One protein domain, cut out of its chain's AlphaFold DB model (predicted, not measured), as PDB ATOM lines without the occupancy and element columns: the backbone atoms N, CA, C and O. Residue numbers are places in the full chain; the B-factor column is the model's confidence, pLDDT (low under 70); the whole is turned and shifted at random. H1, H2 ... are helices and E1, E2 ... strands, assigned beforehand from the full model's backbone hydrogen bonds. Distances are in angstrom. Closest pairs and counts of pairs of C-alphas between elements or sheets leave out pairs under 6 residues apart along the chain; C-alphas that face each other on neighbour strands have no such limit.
ATOM      1  N   VAL A  56      36.553  -6.802  35.234       95.62
ATOM      2  CA  VAL A  56      35.327  -6.023  35.455       95.62
ATOM      3  C   VAL A  56      34.207  -6.962  35.915       95.62
ATOM      4  O   VAL A  56      33.911  -7.959  35.256       95.62
ATOM      5  N   LEU A  57      33.610  -6.656  37.067       95.88
ATOM      6  CA  LEU A  57      32.562  -7.448  37.715       95.88
ATOM      7  C   LEU A  57      31.164  -6.872  37.481       95.88
ATOM      8  O   LEU A  57      30.217  -7.634  37.305       95.88
ATOM      9  N   ASN A  58      31.029  -5.545  37.515       96.69
ATOM     10  CA  ASN A  58      29.751  -4.860  37.338       96.69
ATOM     11  C   ASN A  58      29.958  -3.481  36.710       96.69
ATOM     12  O   ASN A  58      30.961  -2.817  36.971       96.69
ATOM     13  N   ILE A  59      28.984  -3.050  35.913       96.38
ATOM     14  CA  ILE A  59      28.920  -1.707  35.341       96.38
ATOM     15  C   ILE A  59      27.500  -1.203  35.554       96.38
ATOM     16  O   ILE A  59      26.544  -1.797  35.059       96.38
ATOM     17  N   GLU A  60      27.362  -0.108  36.287       96.94
ATOM     18  CA  GLU A  60      26.067   0.471  36.625       96.94
ATOM     19  C   GLU A  60      26.089   1.991  36.491       96.94
ATOM     20  O   GLU A  60      27.129   2.638  36.598       96.94
ATOM     21  N   ARG A  61      24.923   2.582  36.238       97.75
ATOM     22  CA  ARG A  61      24.767   4.040  36.240       97.75
ATOM     23  C   ARG A  61      24.865   4.556  37.674       97.75
ATOM     24  O   ARG A  61      24.321   3.926  38.580       97.75
ATOM     25  N   THR A  62      25.507   5.701  37.889       97.19
ATOM     26  CA  THR A  62      25.502   6.339  39.214       97.19
ATOM     27  C   THR A  62      24.096   6.826  39.594       97.19
ATOM     28  O   THR A  62      23.221   7.005  38.742       97.19
ATOM     29  N   GLY A  63      23.854   7.070  40.887       97.19
ATOM     30  CA  GLY A  63      22.548   7.552  41.363       97.19
ATOM     31  C   GLY A  63      22.138   8.912  40.779       97.19
ATOM     32  O   GLY A  63      20.953   9.191  40.606       97.19
ATOM     33  N   ASP A  64      23.114   9.741  40.414       96.56
ATOM     34  CA  ASP A  64      22.945  11.060  39.805       96.56
ATOM     35  C   ASP A  64      23.121  11.065  38.275       96.56
ATOM     36  O   ASP A  64      23.181  12.137  37.672       96.56
ATOM     37  N   TYR A  65      23.124   9.893  37.627       96.88
ATOM     38  CA  TYR A  65      23.373   9.726  36.189       96.88
ATOM     39  C   TYR A  65      22.576  10.677  35.295       96.88
ATOM     40  O   TYR A  65      23.085  11.160  34.292       96.88
ATOM     41  N   LYS A  66      21.314  10.974  35.631       97.00
ATOM     42  CA  LYS A  66      20.491  11.891  34.820       97.00
ATOM     43  C   LYS A  66      21.083  13.303  34.719       97.00
ATOM     44  O   LYS A  66      20.720  14.029  33.802       97.00
ATOM     45  N   LYS A  67      21.939  13.691  35.667       97.31
ATOM     46  CA  LYS A  67      22.637  14.979  35.696       97.31
ATOM     47  C   LYS A  67      24.063  14.868  35.157       97.31
ATOM     48  O   LYS A  67      24.504  15.787  34.481       97.31
ATOM     49  N   THR A  68      24.764  13.778  35.467       96.31
ATOM     50  CA  THR A  68      26.207  13.638  35.203       96.31
ATOM     51  C   THR A  68      26.547  12.747  34.010       96.31
ATOM     52  O   THR A  68      27.561  12.951  33.360       96.31
ATOM     53  N   GLY A  69      25.713  11.752  33.706       95.25
ATOM     54  CA  GLY A  69      26.003  10.708  32.720       95.25
ATOM     55  C   GLY A  69      27.036   9.672  33.179       95.25
ATOM     56  O   GLY A  69      27.447   8.839  32.376       95.25
ATOM     57  N   HIS A  70      27.447   9.693  34.451       96.75
ATOM     58  CA  HIS A  70      28.574   8.894  34.928       96.75
ATOM     59  C   HIS A  70      28.235   7.425  35.208       96.75
ATOM     60  O   HIS A  70      27.184   7.066  35.738       96.75
ATOM     61  N   TRP A  71      29.203   6.556  34.965       96.75
ATOM     62  CA  TRP A  71      29.120   5.125  35.225       96.75
ATOM     63  C   TRP A  71      30.013   4.742  36.393       96.75
ATOM     64  O   TRP A  71      31.135   5.220  36.503       96.75
ATOM     65  N   LYS A  72      29.545   3.844  37.253       97.50
ATOM     66  CA  LYS A  72      30.361   3.172  38.261       97.50
ATOM     67  C   LYS A  72      30.750   1.797  37.726       97.50
ATOM     68  O   LYS A  72      29.888   0.995  37.366       97.50
ATOM     69  N   VAL A  73      32.048   1.526  37.700       97.06
ATOM     70  CA  VAL A  73      32.623   0.246  37.283       97.06
ATOM     71  C   VAL A  73      33.247  -0.412  38.500       97.06
ATOM     72  O   VAL A  73      34.159   0.142  39.107       97.06
ATOM     73  N   THR A  74      32.764  -1.600  38.842       97.31
ATOM     74  CA  THR A  74      33.330  -2.452  39.889       97.31
ATOM     75  C   THR A  74      34.225  -3.496  39.242       97.31
ATOM     76  O   THR A  74      33.807  -4.163  38.292       97.31
ATOM     77  N   TYR A  75      35.433  -3.678  39.764       95.94
ATOM     78  CA  TYR A  75      36.410  -4.622  39.232       95.94
ATOM     79  C   TYR A  75      37.153  -5.355  40.350       95.94
ATOM     80  O   TYR A  75      37.168  -4.926  41.500       95.94
ATOM     81  N   GLU A  76      37.757  -6.482  39.997       96.25
ATOM     82  CA  GLU A  76      38.657  -7.266  40.836       96.25
ATOM     83  C   GLU A  76      40.060  -7.201  40.235       96.25
ATOM     84  O   GLU A  76      40.227  -7.462  39.042       96.25
ATOM     85  N   ASN A  77      41.054  -6.805  41.027       93.19
ATOM     86  CA  ASN A  77      42.436  -6.698  40.565       93.19
ATOM     87  C   ASN A  77      43.161  -8.057  40.587       93.19
ATOM     88  O   ASN A  77      42.630  -9.064  41.058       93.19
ATOM     89  N   GLY A  78      44.412  -8.082  40.120       89.69
ATOM     90  CA  GLY A  78      45.181  -9.322  39.956       89.69
ATOM     91  C   GLY A  78      45.513 -10.068  41.253       89.69
ATOM     92  O   GLY A  78      45.948 -11.214  41.189       89.69
ATOM     93  N   VAL A  79      45.300  -9.445  42.418       94.50
ATOM     94  CA  VAL A  79      45.469 -10.071  43.741       94.50
ATOM     95  C   VAL A  79      44.132 -10.431  44.403       94.50
ATOM     96  O   VAL A  79      44.123 -10.906  45.534       94.50
ATOM     97  N   GLY A  80      43.005 -10.241  43.706       94.31
ATOM     98  CA  GLY A  80      41.666 -10.606  44.177       94.31
ATOM     99  C   GLY A  80      40.942  -9.522  44.983       94.31
ATOM    100  O   GLY A  80      39.847  -9.771  45.489       94.31
ATOM    101  N   ASN A  81      41.507  -8.316  45.103       97.25
ATOM    102  CA  ASN A  81      40.834  -7.213  45.788       97.25
ATOM    103  C   ASN A  81      39.780  -6.592  44.875       97.25
ATOM    104  O   ASN A  81      40.039  -6.335  43.698       97.25
ATOM    105  N   LYS A  82      38.608  -6.306  45.443       97.75
ATOM    106  CA  LYS A  82      37.508  -5.643  44.742       97.75
ATOM    107  C   LYS A  82      37.520  -4.152  45.025       97.75
ATOM    108  O   LYS A  82      37.608  -3.755  46.183       97.75
ATOM    109  N   ASP A  83      37.361  -3.360  43.975       96.31
ATOM    110  CA  ASP A  83      37.260  -1.907  44.060       96.31
ATOM    111  C   ASP A  83      36.227  -1.373  43.054       96.31
ATOM    112  O   ASP A  83      35.641  -2.124  42.265       96.31
ATOM    113  N   SER A  84      35.919  -0.079  43.112       95.81
ATOM    114  CA  SER A  84      35.028   0.594  42.172       95.81
ATOM    115  C   SER A  84      35.496   2.001  41.843       95.81
ATOM    116  O   SER A  84      35.913   2.753  42.715       95.81
ATOM    117  N   GLN A  85      35.329   2.389  40.583       95.88
ATOM    118  CA  GLN A  85      35.675   3.723  40.106       95.88
ATOM    119  C   GLN A  85      34.571   4.293  39.214       95.88
ATOM    120  O   GLN A  85      33.863   3.556  38.524       95.88
ATOM    121  N   THR A  86      34.410   5.615  39.259       96.69
ATOM    122  CA  THR A  86      33.460   6.355  38.426       96.69
ATOM    123  C   THR A  86      34.136   6.864  37.152       96.69
ATOM    124  O   THR A  86      35.240   7.404  37.219       96.69
ATOM    125  N   PHE A  87      33.455   6.715  36.018       95.38
ATOM    126  CA  PHE A  87      33.910   7.094  34.680       95.38
ATOM    127  C   PHE A  87      32.834   7.899  33.948       95.38
ATOM    128  O   PHE A  87      31.640   7.660  34.134       95.38
ATOM    129  N   ASP A  88      33.255   8.804  33.069       95.38
ATOM    130  CA  ASP A  88      32.343   9.642  32.277       95.38
ATOM    131  C   ASP A  88      31.664   8.847  31.147       95.38
ATOM    132  O   ASP A  88      30.565   9.171  30.702       95.38
ATOM    133  N   GLY A  89      32.294   7.756  30.711       92.56
ATOM    134  CA  GLY A  89      31.782   6.861  29.682       92.56
ATOM    135  C   GLY A  89      32.387   5.465  29.780       92.56
ATOM    136  O   GLY A  89      33.404   5.249  30.438       92.56
ATOM    137  N   VAL A  90      31.742   4.502  29.121       93.12
ATOM    138  CA  VAL A  90      32.178   3.101  29.089       93.12
ATOM    139  C   VAL A  90      32.086   2.570  27.664       93.12
ATOM    140  O   VAL A  90      31.039   2.676  27.025       93.12
ATOM    141  N   LEU A  91      33.168   1.950  27.194       93.00
ATOM    142  CA  LEU A  91      33.218   1.211  25.936       93.00
ATOM    143  C   LEU A  91      33.300  -0.288  26.242       93.00
ATOM    144  O   LEU A  91      34.179  -0.749  26.967       93.00
ATOM    145  N   LEU A  92      32.364  -1.067  25.699       90.25
ATOM    146  CA  LEU A  92      32.353  -2.519  25.874       90.25
ATOM    147  C   LEU A  92      33.108  -3.199  24.730       90.25
ATOM    148  O   LEU A  92      32.626  -3.243  23.600       90.25
ATOM    149  N   CYS A  93      34.266  -3.782  25.045       90.75
ATOM    150  CA  CYS A  93      35.157  -4.445  24.080       90.75
ATOM    151  C   CYS A  93      35.348  -5.950  24.360       90.75
ATOM    152  O   CYS A  93      36.322  -6.557  23.928       90.75
ATOM    153  N   CYS A  94      34.405  -6.585  25.062       86.88
ATOM    154  CA  CYS A  94      34.549  -7.948  25.593       86.88
ATOM    155  C   CYS A  94      34.572  -9.076  24.539       86.88
ATOM    156  O   CYS A  94      34.802 -10.230  24.894       86.88
ATOM    157  N   GLY A  95      34.311  -8.770  23.266       85.62
ATOM    158  CA  GLY A  95      34.111  -9.775  22.221       85.62
ATOM    159  C   GLY A  95      32.823 -10.590  22.415       85.62
ATOM    160  O   GLY A  95      32.099 -10.435  23.394       85.62
ATOM    161  N   HIS A  96      32.508 -11.459  21.450       84.19
ATOM    162  CA  HIS A  96      31.256 -12.238  21.442       84.19
ATOM    163  C   HIS A  96      31.454 -13.749  21.231       84.19
ATOM    164  O   HIS A  96      30.488 -14.506  21.226       84.19
ATOM    165  N   HIS A  97      32.698 -14.210  21.080       85.06
ATOM    166  CA  HIS A  97      33.018 -15.615  20.793       85.06
ATOM    167  C   HIS A  97      33.419 -16.443  22.022       85.06
ATOM    168  O   HIS A  97      33.653 -17.643  21.903       85.06
ATOM    169  N   ALA A  98      33.477 -15.828  23.205       82.81
ATOM    170  CA  ALA A  98      34.012 -16.478  24.397       82.81
ATOM    171  C   ALA A  98      33.060 -17.453  25.103       82.81
ATOM    172  O   ALA A  98      33.510 -18.352  25.821       82.81
ATOM    173  N   LEU A  99      31.749 -17.253  24.944       84.19
ATOM    174  CA  LEU A  99      30.730 -18.131  25.505       84.19
ATOM    175  C   LEU A  99      30.208 -19.051  24.397       84.19
ATOM    176  O   LEU A  99      29.623 -18.562  23.427       84.19
ATOM    177  N   PRO A 100      30.390 -20.378  24.514       84.50
ATOM    178  CA  PRO A 100      29.904 -21.296  23.502       84.50
ATOM    179  C   PRO A 100      28.375 -21.321  23.514       84.50
ATOM    180  O   PRO A 100      27.746 -21.584  24.542       84.50
ATOM    181  N   ARG A 101      27.764 -21.104  22.347       84.19
ATOM    182  CA  ARG A 101      26.323 -21.278  22.165       84.19
ATOM    183  C   ARG A 101      26.014 -22.761  21.990       84.19
ATOM    184  O   ARG A 101      26.176 -23.313  20.905       84.19
ATOM    185  N   MET A 102      25.567 -23.401  23.066       87.50
ATOM    186  CA  MET A 102      25.118 -24.789  23.007       87.50
ATOM    187  C   MET A 102      23.683 -24.860  22.473       87.50
ATOM    188  O   MET A 102      22.836 -24.084  22.920       87.50
ATOM    189  N   PRO A 103      23.386 -25.772  21.535       87.50
ATOM    190  CA  PRO A 103      22.009 -26.045  21.150       87.50
ATOM    191  C   PRO A 103      21.220 -26.625  22.329       87.50
ATOM    192  O   PRO A 103      21.778 -27.292  23.207       87.50
ATOM    193  N   LYS A 118      32.955 -29.746  22.344       77.25
ATOM    194  CA  LYS A 118      32.622 -28.319  22.348       77.25
ATOM    195  C   LYS A 118      33.831 -27.539  21.843       77.25
ATOM    196  O   LYS A 118      34.951 -27.816  22.269       77.25
ATOM    197  N   VAL A 119      33.602 -26.557  20.978       73.50
ATOM    198  CA  VAL A 119      34.644 -25.640  20.500       73.50
ATOM    199  C   VAL A 119      34.408 -24.273  21.138       73.50
ATOM    200  O   VAL A 119      33.274 -23.802  21.166       73.50
ATOM    201  N   ASN A 120      35.462 -23.658  21.681       72.00
ATOM    202  CA  ASN A 120      35.415 -22.312  22.254       72.00
ATOM    203  C   ASN A 120      36.561 -21.452  21.694       72.00
ATOM    204  O   ASN A 120      37.676 -21.949  21.519       72.00
ATOM    205  N   LEU A 121      36.286 -20.176  21.426       58.03
ATOM    206  CA  LEU A 121      37.207 -19.198  20.843       58.03
ATOM    207  C   LEU A 121      37.182 -17.929  21.714       58.03
ATOM    208  O   LEU A 121      36.473 -16.977  21.411       58.03
ATOM    209  N   ALA A 122      37.921 -17.908  22.825       49.47
ATOM    210  CA  ALA A 122      37.895 -16.779  23.762       49.47
ATOM    211  C   ALA A 122      39.212 -15.982  23.776       49.47
ATOM    212  O   ALA A 122      40.276 -16.561  23.992       49.47
ATOM    213  N   VAL A 123      39.108 -14.656  23.635       42.50
ATOM    214  CA  VAL A 123      40.090 -13.631  24.045       42.50
ATOM    215  C   VAL A 123      39.270 -12.436  24.552       42.50
ATOM    216  O   VAL A 123      38.310 -12.056  23.886       42.50
ATOM    217  N   HIS A 124      39.593 -11.874  25.722       39.59
ATOM    218  CA  HIS A 124      38.879 -10.723  26.296       39.59
ATOM    219  C   HIS A 124      39.850  -9.585  26.596       39.59
ATOM    220  O   HIS A 124      40.885  -9.815  27.219       39.59
ATOM    221  N   VAL A 125      39.459  -8.361  26.241       38.84
ATOM    222  CA  VAL A 125      40.052  -7.120  26.749       38.84
ATOM    223  C   VAL A 125      38.894  -6.168  27.047       38.84
ATOM    224  O   VAL A 125      38.085  -5.883  26.169       38.84
ATOM    225  N   ALA A 126      38.770  -5.704  28.287       41.81
ATOM    226  CA  ALA A 126      37.861  -4.614  28.628       41.81
ATOM    227  C   ALA A 126      38.689  -3.331  28.703       41.81
ATOM    228  O   ALA A 126      39.674  -3.288  29.437       41.81
ATOM    229  N   VAL A 127      38.305  -2.307  27.942       47.16
ATOM    230  CA  VAL A 127      38.943  -0.989  28.000       47.16
ATOM    231  C   VAL A 127      37.986  -0.051  28.719       47.16
ATOM    232  O   VAL A 127      36.945   0.324  28.185       47.16
ATOM    233  N   ALA A 128      38.322   0.302  29.956       46.34
ATOM    234  CA  ALA A 128      37.760   1.483  30.595       46.34
ATOM    235  C   ALA A 128      38.639   2.669  30.191       46.34
ATOM    236  O   ALA A 128      39.860   2.542  30.208       46.34
ATOM    237  N   VAL A 129      38.035   3.790  29.802       38.59
ATOM    238  CA  VAL A 129      38.767   5.020  29.474       38.59
ATOM    239  C   VAL A 129      38.800   5.875  30.743       38.59
ATOM    240  O   VAL A 129      37.776   6.478  31.070       38.59
ATOM    241  N   PRO A 130      39.898   5.887  31.523       38.41
ATOM    242  CA  PRO A 130      40.071   6.886  32.569       38.41
ATOM    243  C   PRO A 130      40.303   8.274  31.951       38.41
ATOM    244  O   PRO A 130      40.659   8.382  30.779       38.41
ATOM    245  N   ARG A 131      40.071   9.314  32.760       42.56
ATOM    246  CA  ARG A 131      40.368  10.715  32.425       42.56
ATOM    247  C   ARG A 131      41.817  10.921  31.989       42.56
ATOM    248  O   ARG A 131      42.698  10.270  32.593       42.56
TER     249      ARG A 131
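What this domain is: This is residues 56 to 103 and 118 to 131 of the 131 residues of the protein "Flavin-containing monooxygenase" of Oesophagostomum dentatum (UniProt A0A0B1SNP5). Little regular structure is present: a small sheet of three strands has the short helix H1 beyond one end, and two long stretches without named elements, residues 88 to 103 and 118 to 131, run away from the sheet and back toward it. The 62 printed residues include E1, H1, E2 and E3 in chain order; the antiparallel sheet runs E1, E2, E3. The class is mostly strand, with only 22 residues in named elements; the whole is loose, radius of gyration of the C-alphas 14.6 A, spanning 46 by 29 by 20 A.

Where its parts are: E1, residues 56 to 61, 14.6 A, begins at C-alpha (35.327, -6.023, 35.455). H1 is residues 65 to 68, 4.9 A. E2, residues 71 to 76, and E3, residues 82 to 87, each measure 16.6 A; E3 ends at C-alpha (33.910, 7.094, 34.680).

How they stand to each other: E1 and E2 are antiparallel at 164 degrees, N 57 to O 74 being 2.8 A, within hydrogen-bond range. E2 and E3, a hairpin, are antiparallel at 154 degrees, with N 73 to O 85 within range at 2.8 A. H1, too short for an O i to N i+4 pair, has its one O i to N i+3 pair within range; it is not on the sheet and is apart from E3.

The domain as a whole: The C-alphas of Lys 67 and Lys 118, the two farthest apart, are 46.4 A apart. Residues 104 to 117 are cut out, with 10.9 A between C-alphas 103 and 118. The three links between named elements are tight. Residues 121 to 131 have pLDDT under 70.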